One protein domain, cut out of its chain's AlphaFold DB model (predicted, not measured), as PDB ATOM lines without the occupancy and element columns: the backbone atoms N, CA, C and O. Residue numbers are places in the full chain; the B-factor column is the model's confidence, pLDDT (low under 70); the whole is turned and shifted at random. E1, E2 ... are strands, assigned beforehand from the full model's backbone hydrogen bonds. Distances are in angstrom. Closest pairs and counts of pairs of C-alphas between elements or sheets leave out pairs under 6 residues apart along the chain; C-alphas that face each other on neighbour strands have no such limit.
ATOM      1  N   ASP A 115      98.223 118.576 138.867       76.56
ATOM      2  CA  ASP A 115      96.978 118.783 138.132       76.56
ATOM      3  C   ASP A 115      97.214 119.537 136.803       76.56
ATOM      4  O   ASP A 115      96.265 119.972 136.155       76.56
ATOM      5  N   PHE A 116      98.476 119.725 136.393       77.44
ATOM      6  CA  PHE A 116      98.827 120.403 135.141       77.44
ATOM      7  C   PHE A 116      98.394 119.567 133.935       77.44
ATOM      8  O   PHE A 116      98.808 118.418 133.779       77.44
ATOM      9  N   LEU A 117      97.597 120.166 133.049       72.12
ATOM     10  CA  LEU A 117      96.946 119.435 131.960       72.12
ATOM     11  C   LEU A 117      97.902 119.060 130.820       72.12
ATOM     12  O   LEU A 117      97.677 118.066 130.132       72.12
ATOM     13  N   TYR A 118      98.960 119.846 130.601       81.31
ATOM     14  CA  TYR A 118      99.946 119.568 129.556       81.31
ATOM     15  C   TYR A 118     101.292 120.230 129.853       81.31
ATOM     16  O   TYR A 118     101.472 121.432 129.644       81.31
ATOM     17  N   ILE A 119     102.241 119.431 130.337       83.38
ATOM     18  CA  ILE A 119     103.585 119.880 130.702       83.38
ATOM     19  C   ILE A 119     104.474 119.909 129.459       83.38
ATOM     20  O   ILE A 119     104.828 118.868 128.907       83.38
ATOM     21  N   ASN A 120     104.842 121.110 129.026       84.81
ATOM     22  CA  ASN A 120     105.768 121.350 127.931       84.81
ATOM     23  C   ASN A 120     106.226 122.826 127.949       84.81
ATOM     24  O   ASN A 120     105.381 123.704 127.753       84.81
ATOM     25  N   PRO A 121     107.524 123.139 128.132       89.06
ATOM     26  CA  PRO A 121     108.663 122.275 128.490       89.06
ATOM     27  C   PRO A 121     108.901 122.191 130.016       89.06
ATOM     28  O   PRO A 121     108.296 122.937 130.785       89.06
ATOM     29  N   VAL A 122     109.837 121.338 130.452       88.81
ATOM     30  CA  VAL A 122     110.412 121.355 131.813       88.81
ATOM     31  C   VAL A 122     111.878 121.759 131.720       88.81
ATOM     32  O   VAL A 122     112.617 121.179 130.932       88.81
ATOM     33  N   TYR A 123     112.311 122.725 132.528       90.31
ATOM     34  CA  TYR A 123     113.695 123.192 132.523       90.31
ATOM     35  C   TYR A 123     114.240 123.401 133.943       90.31
ATOM     36  O   TYR A 123     113.635 124.150 134.719       90.31
ATOM     37  N   PRO A 124     115.373 122.783 134.315       87.75
ATOM     38  CA  PRO A 124     116.011 123.041 135.598       87.75
ATOM     39  C   PRO A 124     116.745 124.385 135.579       87.75
ATOM     40  O   PRO A 124     117.700 124.563 134.832       87.75
ATOM     41  N   ILE A 125     116.336 125.327 136.434       84.00
ATOM     42  CA  ILE A 125     117.128 126.550 136.665       84.00
ATOM     43  C   ILE A 125     118.353 126.213 137.528       84.00
ATOM     44  O   ILE A 125     119.425 126.786 137.358       84.00
ATOM     45  N   ASN A 126     118.165 125.321 138.502       82.69
ATOM     46  CA  ASN A 126     119.191 124.795 139.398       82.69
ATOM     47  C   ASN A 126     118.697 123.482 140.031       82.69
ATOM     48  O   ASN A 126     117.556 123.072 139.815       82.69
ATOM     49  N   ASP A 127     119.523 122.869 140.879       80.44
ATOM     50  CA  ASP A 127     119.236 121.589 141.546       80.44
ATOM     51  C   ASP A 127     117.955 121.582 142.402       80.44
ATOM     52  O   ASP A 127     117.438 120.521 142.755       80.44
ATOM     53  N   GLN A 128     117.435 122.757 142.771       82.31
ATOM     54  CA  GLN A 128     116.291 122.906 143.674       82.31
ATOM     55  C   GLN A 128     115.053 123.511 143.008       82.31
ATOM     56  O   GLN A 128     113.988 123.519 143.625       82.31
ATOM     57  N   THR A 129     115.166 124.027 141.782       84.06
ATOM     58  CA  THR A 129     114.122 124.840 141.147       84.06
ATOM     59  C   THR A 129     113.961 124.492 139.675       84.06
ATOM     60  O   THR A 129     114.922 124.520 138.906       84.06
ATOM     61  N   LEU A 130     112.713 124.262 139.270       88.25
ATOM     62  CA  LEU A 130     112.326 124.009 137.886       88.25
ATOM     63  C   LEU A 130     111.422 125.127 137.362       88.25
ATOM     64  O   LEU A 130     110.604 125.677 138.102       88.25
ATOM     65  N   LEU A 131     111.525 125.400 136.067       89.50
ATOM     66  CA  LEU A 131     110.487 126.066 135.293       89.50
ATOM     67  C   LEU A 131     109.685 125.031 134.526       89.50
ATOM     68  O   LEU A 131     110.243 124.113 133.928       89.50
ATOM     69  N   ILE A 132     108.371 125.207 134.540       88.50
ATOM     70  CA  ILE A 132     107.433 124.332 133.857       88.50
ATOM     71  C   ILE A 132     106.513 125.198 133.010       88.50
ATOM     72  O   ILE A 132     105.760 126.019 133.536       88.50
ATOM     73  N   GLY A 133     106.577 125.009 131.695       87.69
ATOM     74  CA  GLY A 133     105.533 125.463 130.792       87.69
ATOM     75  C   GLY A 133     104.344 124.515 130.883       87.69
ATOM     76  O   GLY A 133     104.491 123.306 130.717       87.69
ATOM     77  N   CYS A 134     103.167 125.057 131.157       84.62
ATOM     78  CA  CYS A 134     101.907 124.327 131.096       84.62
ATOM     79  C   CYS A 134     101.181 124.807 129.839       84.62
ATOM     80  O   CYS A 134     100.457 125.799 129.883       84.62
ATOM     81  N   ALA A 135     101.437 124.185 128.683       74.94
ATOM     82  CA  ALA A 135     101.051 124.788 127.402       74.94
ATOM     83  C   ALA A 135      99.527 124.820 127.176       74.94
ATOM     84  O   ALA A 135      99.049 125.711 126.477       74.94
ATOM     85  N   ALA A 136      98.768 123.892 127.773       75.69
ATOM     86  CA  ALA A 136      97.300 123.915 127.736       75.69
ATOM     87  C   ALA A 136      96.725 125.050 128.597       75.69
ATOM     88  O   ALA A 136      95.840 125.779 128.152       75.69
ATOM     89  N   ASP A 137      97.299 125.236 129.784       78.75
ATOM     90  CA  ASP A 137      96.922 126.288 130.731       78.75
ATOM     91  C   ASP A 137      97.490 127.655 130.323       78.75
ATOM     92  O   ASP A 137      97.116 128.677 130.883       78.75
ATOM     93  N   LYS A 138      98.387 127.663 129.326       84.31
ATOM     94  CA  LYS A 138      99.163 128.813 128.864       84.31
ATOM     95  C   LYS A 138      99.853 129.515 130.022       84.31
ATOM     96  O   LYS A 138      99.816 130.729 130.080       84.31
ATOM     97  N   VAL A 139     100.480 128.790 130.940       84.06
ATOM     98  CA  VAL A 139     101.184 129.419 132.066       84.06
ATOM     99  C   VAL A 139     102.613 128.934 132.180       84.06
ATOM    100  O   VAL A 139     102.915 127.761 131.957       84.06
ATOM    101  N   LEU A 140     103.500 129.851 132.558       86.50
ATOM    102  CA  LEU A 140     104.845 129.524 133.011       86.50
ATOM    103  C   LEU A 140     104.864 129.501 134.539       86.50
ATOM    104  O   LEU A 140     104.574 130.513 135.174       86.50
ATOM    105  N   LYS A 141     105.242 128.366 135.127       86.38
ATOM    106  CA  LYS A 141     105.297 128.178 136.580       86.38
ATOM    107  C   LYS A 141     106.718 127.925 137.052       86.38
ATOM    108  O   LYS A 141     107.478 127.210 136.399       86.38
ATOM    109  N   GLN A 142     107.055 128.463 138.220       86.44
ATOM    110  CA  GLN A 142     108.283 128.136 138.939       86.44
ATOM    111  C   GLN A 142     107.961 127.196 140.100       86.44
ATOM    112  O   GLN A 142     107.085 127.488 140.916       86.44
ATOM    113  N   VAL A 143     108.681 126.080 140.198       83.25
ATOM    114  CA  VAL A 143     108.418 125.040 141.200       83.25
ATOM    115  C   VAL A 143     109.685 124.700 141.978       83.25
ATOM    116  O   VAL A 143     110.729 124.425 141.387       83.25
ATOM    117  N   ALA A 144     109.582 124.683 143.311       82.88
ATOM    118  CA  ALA A 144     110.624 124.150 144.185       82.88
ATOM    119  C   ALA A 144     110.556 122.616 144.241       82.88
ATOM    120  O   ALA A 144     109.477 122.029 144.357       82.88
ATOM    121  N   VAL A 145     111.721 121.973 144.242       75.25
ATOM    122  CA  VAL A 145     111.891 120.510 144.295       75.25
ATOM    123  C   VAL A 145     111.964 119.993 145.754       75.25
ATOM    124  O   VAL A 145     111.988 118.786 146.022       75.25
ATOM    125  N   GLU A 146     111.952 120.871 146.761       68.81
ATOM    126  CA  GLU A 146     112.066 120.471 148.170       68.81
ATOM    127  C   GLU A 146     110.814 119.765 148.715       68.81
ATOM    128  O   GLU A 146     109.771 120.379 148.872       68.81
ATOM    129  N   LYS A 147     110.950 118.481 149.101       54.03
ATOM    130  CA  LYS A 147     109.971 117.570 149.767       54.03
ATOM    131  C   LYS A 147     108.542 117.447 149.168       54.03
ATOM    132  O   LYS A 147     107.992 116.356 149.268       54.03
ATOM    133  N   LYS A 148     108.000 118.447 148.473       60.53
ATOM    134  CA  LYS A 148     106.769 118.488 147.666       60.53
ATOM    135  C   LYS A 148     106.972 119.498 146.528       60.53
ATOM    136  O   LYS A 148     107.664 120.487 146.735       60.53
ATOM    137  N   PHE A 149     106.355 119.277 145.367       63.47
ATOM    138  CA  PHE A 149     106.207 120.333 144.364       63.47
ATOM    139  C   PHE A 149     105.419 121.464 145.018       63.47
ATOM    140  O   PHE A 149     104.222 121.337 145.271       63.47
ATOM    141  N   LYS A 150     106.117 122.536 145.386       64.56
ATOM    142  CA  LYS A 150     105.472 123.768 145.809       64.56
ATOM    143  C   LYS A 150     105.572 124.714 144.632       64.56
ATOM    144  O   LYS A 150     106.669 125.178 144.316       64.56
ATOM    145  N   GLU A 151     104.439 124.951 143.981       66.94
ATOM    146  CA  GLU A 151     104.306 126.072 143.062       66.94
ATOM    147  C   GLU A 151     104.691 127.331 143.832       66.94
ATOM    148  O   GLU A 151     104.108 127.650 144.872       66.94
ATOM    149  N   ILE A 152     105.775 127.956 143.386       63.28
ATOM    150  CA  ILE A 152     106.292 129.157 144.019       63.28
ATOM    151  C   ILE A 152     105.498 130.334 143.475       63.28
ATOM    152  O   ILE A 152     104.969 131.094 144.274       63.28
ATOM    153  N   ASN A 153     105.388 130.438 142.144       68.06
ATOM    154  CA  ASN A 153     104.701 131.519 141.443       68.06
ATOM    155  C   ASN A 153     104.214 131.068 140.054       68.06
ATOM    156  O   ASN A 153     104.937 130.365 139.337       68.06
ATOM    157  N   GLU A 154     103.044 131.564 139.651       78.62
ATOM    158  CA  GLU A 154     102.660 131.699 138.244       78.62
ATOM    159  C   GLU A 154     103.291 132.986 137.705       78.62
ATOM    160  O   GLU A 154     103.128 134.055 138.294       78.62
ATOM    161  N   LEU A 155     104.075 132.878 136.634       73.38
ATOM    162  CA  LEU A 155     104.872 133.995 136.141       73.38
ATOM    163  C   LEU A 155     104.128 134.807 135.082       73.38
ATOM    164  O   LEU A 155     104.130 136.029 135.181       73.38
ATOM    165  N   GLN A 156     103.521 134.161 134.080       77.19
ATOM    166  CA  GLN A 156     102.854 134.812 132.940       77.19
ATOM    167  C   GLN A 156     101.875 133.867 132.228       77.19
ATOM    168  O   GLN A 156     102.120 132.658 132.194       77.19
ATOM    169  N   GLU A 157     100.863 134.439 131.558       79.00
ATOM    170  CA  GLU A 157     100.007 133.727 130.600       79.00
ATOM    171  C   GLU A 157     100.695 133.658 129.214       79.00
ATOM    172  O   GLU A 157     100.674 134.613 128.438       79.00
ATOM    173  N   VAL A 158     101.373 132.548 128.908       82.75
ATOM    174  CA  VAL A 158     102.128 132.314 127.670       82.75
ATOM    175  C   VAL A 158     102.145 130.830 127.270       82.75
ATOM    176  O   VAL A 158     102.303 129.937 128.102       82.75
ATOM    177  N   GLN A 159     102.043 130.541 125.966       88.31
ATOM    178  CA  GLN A 159     102.156 129.174 125.433       88.31
ATOM    179  C   GLN A 159     103.609 128.828 125.069       88.31
ATOM    180  O   GLN A 159     104.006 128.846 123.895       88.31
ATOM    181  N   VAL A 160     104.403 128.516 126.093       91.12
ATOM    182  CA  VAL A 160     105.841 128.238 125.971       91.12
ATOM    183  C   VAL A 160     106.109 126.992 125.120       91.12
ATOM    184  O   VAL A 160     105.441 125.975 125.262       91.12
ATOM    185  N   SER A 161     107.086 127.076 124.215       91.62
ATOM    186  CA  SER A 161     107.561 125.946 123.401       91.62
ATOM    187  C   SER A 161     108.874 125.357 123.925       91.62
ATOM    188  O   SER A 161     109.050 124.142 123.883       91.62
ATOM    189  N   SER A 162     109.799 126.191 124.402       94.38
ATOM    190  CA  SER A 162     111.109 125.782 124.925       94.38
ATOM    191  C   SER A 162     111.632 126.845 125.900       94.38
ATOM    192  O   SER A 162     111.270 128.019 125.785       94.38
ATOM    193  N   ILE A 163     112.440 126.427 126.878       94.62
ATOM    194  CA  ILE A 163     113.056 127.270 127.913       94.62
ATOM    195  C   ILE A 163     114.521 126.857 128.027       94.62
ATOM    196  O   ILE A 163     114.813 125.663 128.029       94.62
ATOM    197  N   VAL A 164     115.413 127.836 128.159       94.38
ATOM    198  CA  VAL A 164     116.833 127.643 128.472       94.38
ATOM    199  C   VAL A 164     117.329 128.725 129.429       94.38
ATOM    200  O   VAL A 164     116.721 129.790 129.538       94.38
ATOM    201  N   SER A 165     118.453 128.489 130.106       92.56
ATOM    202  CA  SER A 165     119.143 129.502 130.905       92.56
ATOM    203  C   SER A 165     120.587 129.672 130.469       92.56
ATOM    204  O   SER A 165     121.326 128.706 130.330       92.56
ATOM    205  N   SER A 166     120.998 130.922 130.323       89.44
ATOM    206  CA  SER A 166     122.384 131.325 130.101       89.44
ATOM    207  C   SER A 166     123.250 131.055 131.340       89.44
ATOM    208  O   SER A 166     122.739 130.999 132.462       89.44
ATOM    209  N   SER A 167     124.575 130.988 131.162       85.06
ATOM    210  CA  SER A 167     125.547 130.874 132.264       85.06
ATOM    211  C   SER A 167     125.509 132.056 133.250       85.06
ATOM    212  O   SER A 167     125.994 131.952 134.374       85.06
ATOM    213  N   LEU A 168     124.869 133.167 132.870       84.25
ATOM    214  CA  LEU A 168     124.608 134.333 133.723       84.25
ATOM    215  C   LEU A 168     123.245 134.270 134.438       84.25
ATOM    216  O   LEU A 168     122.814 135.263 135.020       84.25
ATOM    217  N   GLY A 169     122.532 133.144 134.354       84.81
ATOM    218  CA  GLY A 169     121.221 132.953 134.981       84.81
ATOM    219  C   GLY A 169     120.059 133.629 134.247       84.81
ATOM    220  O   GLY A 169     118.943 133.657 134.761       84.81
ATOM    221  N   LYS A 170     120.288 134.171 133.044       89.31
ATOM    222  CA  LYS A 170     119.227 134.743 132.205       89.31
ATOM    223  C   LYS A 170     118.377 133.631 131.608       89.31
ATOM    224  O   LYS A 170     118.913 132.774 130.910       89.31
ATOM    225  N   VAL A 171     117.069 133.670 131.837       93.38
ATOM    226  CA  VAL A 171     116.131 132.674 131.309       93.38
ATOM    227  C   VAL A 171     115.551 133.165 129.988       93.38
ATOM    228  O   VAL A 171     114.944 134.231 129.926       93.38
ATOM    229  N   ILE A 172     115.725 132.373 128.935       95.44
ATOM    230  CA  ILE A 172     115.243 132.659 127.584       95.44
ATOM    231  C   ILE A 172     114.192 131.615 127.222       95.44
ATOM    232  O   ILE A 172     114.367 130.428 127.498       95.44
ATOM    233  N   LEU A 173     113.107 132.043 126.585       95.69
ATOM    234  CA  LEU A 173     112.054 131.145 126.132       95.69
ATOM    235  C   LEU A 173     111.535 131.490 124.739       95.69
ATOM    236  O   LEU A 173     111.707 132.603 124.237       95.69
ATOM    237  N   SER A 174     110.874 130.515 124.130       95.44
ATOM    238  CA  SER A 174     110.171 130.628 122.857       95.44
ATOM    239  C   SER A 174     108.688 130.395 123.089       95.44
ATOM    240  O   SER A 174     108.285 129.624 123.964       95.44
ATOM    241  N   GLU A 175     107.862 131.053 122.287       92.44
ATOM    242  CA  GLU A 175     106.413 130.915 122.338       92.44
ATOM    243  C   GLU A 175     105.886 130.280 121.050       92.44
ATOM    244  O   GLU A 175     106.420 130.464 119.958       92.44
ATOM    245  N   SER A 176     104.788 129.538 121.169       87.31
ATOM    246  CA  SER A 176     104.247 128.721 120.085       87.31
ATOM    247  C   SER A 176     103.865 129.492 118.814       87.31
ATOM    248  O   SER A 176     103.883 128.891 117.736       87.31
ATOM    249  N   ASN A 177     103.539 130.783 118.914       87.38
ATOM    250  CA  ASN A 177     103.033 131.591 117.797       87.38
ATOM    251  C   ASN A 177     103.655 132.993 117.690       87.38
ATOM    252  O   ASN A 177     103.168 133.805 116.896       87.38
ATOM    253  N   ASP A 178     104.703 133.266 118.466       94.38
ATOM    254  CA  ASP A 178     105.430 134.535 118.430       94.38
ATOM    255  C   ASP A 178     106.664 134.418 117.522       94.38
ATOM    256  O   ASP A 178     107.141 133.314 117.283       94.38
ATOM    257  N   THR A 179     107.171 135.531 116.996       97.06
ATOM    258  CA  THR A 179     108.406 135.568 116.187       97.06
ATOM    259  C   THR A 179     109.628 135.968 117.003       97.06
ATOM    260  O   THR A 179     110.730 136.045 116.465       97.06
ATOM    261  N   PHE A 180     109.451 136.212 118.302       97.56
ATOM    262  CA  PHE A 180     110.523 136.602 119.205       97.56
ATOM    263  C   PHE A 180     110.959 135.450 120.109       97.56
ATOM    264  O   PHE A 180     110.137 134.683 120.613       97.56
ATOM    265  N   LEU A 181     112.257 135.393 120.401       97.44
ATOM    266  CA  LEU A 181     112.697 134.864 121.690       97.44
ATOM    267  C   LEU A 181     112.428 135.903 122.774       97.44
ATOM    268  O   LEU A 181     112.581 137.104 122.534       97.44
ATOM    269  N   LYS A 182     112.051 135.438 123.963       95.56
ATOM    270  CA  LYS A 182     111.746 136.287 125.116       95.56
ATOM    271  C   LYS A 182     112.736 136.052 126.240       95.56
ATOM    272  O   LYS A 182     113.119 134.915 126.493       95.56
ATOM    273  N   LEU A 183     113.114 137.126 126.918       94.62
ATOM    274  CA  LEU A 183     113.882 137.103 128.155       94.62
ATOM    275  C   LEU A 183     112.909 137.215 129.333       94.62
ATOM    276  O   LEU A 183     112.065 138.111 129.345       94.62
ATOM    277  N   LEU A 184     113.015 136.308 130.300       91.94
ATOM    278  CA  LEU A 184     112.313 136.406 131.575       91.94
ATOM    279  C   LEU A 184     113.149 137.257 132.533       91.94
ATOM    280  O   LEU A 184     114.246 136.869 132.939       91.94
ATOM    281  N   GLU A 185     112.612 138.418 132.877       87.31
ATOM    282  CA  GLU A 185     113.217 139.363 133.807       87.31
ATOM    283  C   GLU A 185     113.042 138.914 135.260       87.31
ATOM    284  O   GLU A 185     112.157 138.126 135.603       87.31
ATOM    285  N   SER A 186     113.857 139.475 136.155       83.25
ATOM    286  CA  SER A 186     113.793 139.172 137.591       83.25
ATOM    287  C   SER A 186     112.465 139.558 138.252       83.25
ATOM    288  O   SER A 186     112.152 139.055 139.327       83.25
ATOM    289  N   ASP A 187     111.697 140.467 137.642       82.94
ATOM    290  CA  ASP A 187     110.360 140.859 138.104       82.94
ATOM    291  C   ASP A 187     109.240 139.943 137.568       82.94
ATOM    292  O   ASP A 187     108.063 140.202 137.818       82.94
ATOM    293  N   GLY A 188     109.598 138.883 136.835       82.62
ATOM    294  CA  GLY A 188     108.669 137.926 136.240       82.62
ATOM    295  C   GLY A 188     108.074 138.367 134.902       82.62
ATOM    296  O   GLY A 188     107.279 137.619 134.332       82.62
ATOM    297  N   LYS A 189     108.431 139.547 134.371       87.00
ATOM    298  CA  LYS A 189     107.953 140.001 133.056       87.00
ATOM    299  C   LYS A 189     108.765 139.399 131.915       87.00
ATOM    300  O   LYS A 189     109.953 139.119 132.049       87.00
ATOM    301  N   LEU A 190     108.120 139.261 130.758       90.94
ATOM    302  CA  LEU A 190     108.772 138.842 129.519       90.94
ATOM    303  C   LEU A 190     109.095 140.050 128.639       90.94
ATOM    304  O   LEU A 190     108.201 140.817 128.283       90.94
ATOM    305  N   GLN A 191     110.360 140.182 128.246       94.06
ATOM    306  CA  GLN A 191     110.817 141.165 127.265       94.06
ATOM    307  C   GLN A 191     111.178 140.491 125.942       94.06
ATOM    308  O   GLN A 191     111.680 139.369 125.923       94.06
ATOM    309  N   GLN A 192     110.943 141.178 124.823       95.62
ATOM    310  CA  GLN A 192     111.424 140.731 123.514       95.62
ATOM    311  C   GLN A 192     112.954 140.780 123.483       95.62
ATOM    312  O   GLN A 192     113.548 141.779 123.884       95.62
ATOM    313  N   PHE A 193     113.585 139.710 123.001       95.81
ATOM    314  CA  PHE A 193     115.041 139.569 123.006       95.81
ATOM    315  C   PHE A 193     115.636 139.481 121.596       95.81
ATOM    316  O   PHE A 193     116.498 140.283 121.248       95.81
ATOM    317  N   VAL A 194     115.174 138.540 120.769       97.44
ATOM    318  CA  VAL A 194     115.650 138.373 119.382       97.44
ATOM    319  C   VAL A 194     114.456 138.209 118.460       97.44
ATOM    320  O   VAL A 194     113.600 137.375 118.741       97.44
ATOM    321  N   ASP A 195     114.413 138.986 117.378       97.62
ATOM    322  CA  ASP A 195     113.368 138.929 116.354       97.62
ATOM    323  C   ASP A 195     113.763 137.987 115.209       97.62
ATOM    324  O   ASP A 195     114.856 138.096 114.646       97.62
ATOM    325  N   PHE A 196     112.859 137.081 114.846       97.88
ATOM    326  CA  PHE A 196     113.015 136.148 113.734       97.88
ATOM    327  C   PHE A 196     111.974 136.327 112.632       97.88
ATOM    328  O   PHE A 196     111.938 135.493 111.727       97.88
TER     329      PHE A 196
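What this domain is: This is residues 115 to 196 of the 331 residues of an uncharacterized protein of Mytilus galloprovincialis (UniProt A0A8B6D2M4). Two strongly twisted four-stranded sheets form a loose sandwich, only partly face to face: they come close where E5 packs on E1 and E2, and open like a V from there towards E4 and E8. Each sheet is a simple up-and-down run of strands, and the bent strand E4 leads into the second sheet. The printed part has 82 residues with eight named strands, E1 to E8, and no named helix; its class is all strand. The sheets run E1, E2, E3, E4 and E5, E6, E7, E8, both antiparallel. The whole is compact, with a radius of gyration of the C-alphas of 12.1 A and spans of 40 by 30 by 18 A.

How they stand to each other: Look first at the sheet of E1, residues 119 to 126, E2, residues 129 to 134, E3, residues 139 to 144, and E4, residues 150 to 157. It is a meander, each strand the antiparallel neighbour of the one before, with E1 and E4 as edge strands. In the hairpin E1 and E2, N 120 and O 133 are 2.8 A apart, within hydrogen-bond range; in E2 and E3, N 132 and O 141 are at 2.9 A; in E3 and E4, N 155 and O 140 are at 2.8 A. E4 bends by 51 degrees at residue 153. The second meander holds E5, residues 160 to 165, E6, residues 171 to 175, E7, residues 180 to 184, and E8, residues 190 to 195. Here you find N 164 and O 172 at 2.9 A, N 173 and O 182 at 2.9 A, and N 183 and O 191 at 2.8 A. The two sheets make a sandwich, two sheets face to face, their facing parts 9.4 A centre to centre and the strands of the one at 22 degrees to those of the other. The closest C-alphas of E1 and E5 are those of Pro 121 and Ser 162, 5.6 A apart. E4 and E8 have 1 pair of C-alphas within 8 A, Gln 156 and Leu 190 at 7.9 A.

Where its parts are: Find C-alpha 119 at (103.585, 119.880, 130.702); from there E1 runs 18.5 A to C-alpha 126. E2 measures 15.8 A, E3 16.2 A and E4 19.0 A. E5 begins at C-alpha 160, (105.841, 128.238, 125.971), and measures 14.2 A; E6 measures 13.3 A and E7 12.5 A. E8 runs 13.9 A to C-alpha 195 at (113.368, 138.929, 116.354).

The domain as a whole: The two C-alphas farthest apart are those of Lys 147 and Phe 196, at 40.7 A. The printed part has no cut, and its seven links between strands are tight. The mean pLDDT of the printed part is 85.0; look for low confidence, under 70, at residues 146 to 153.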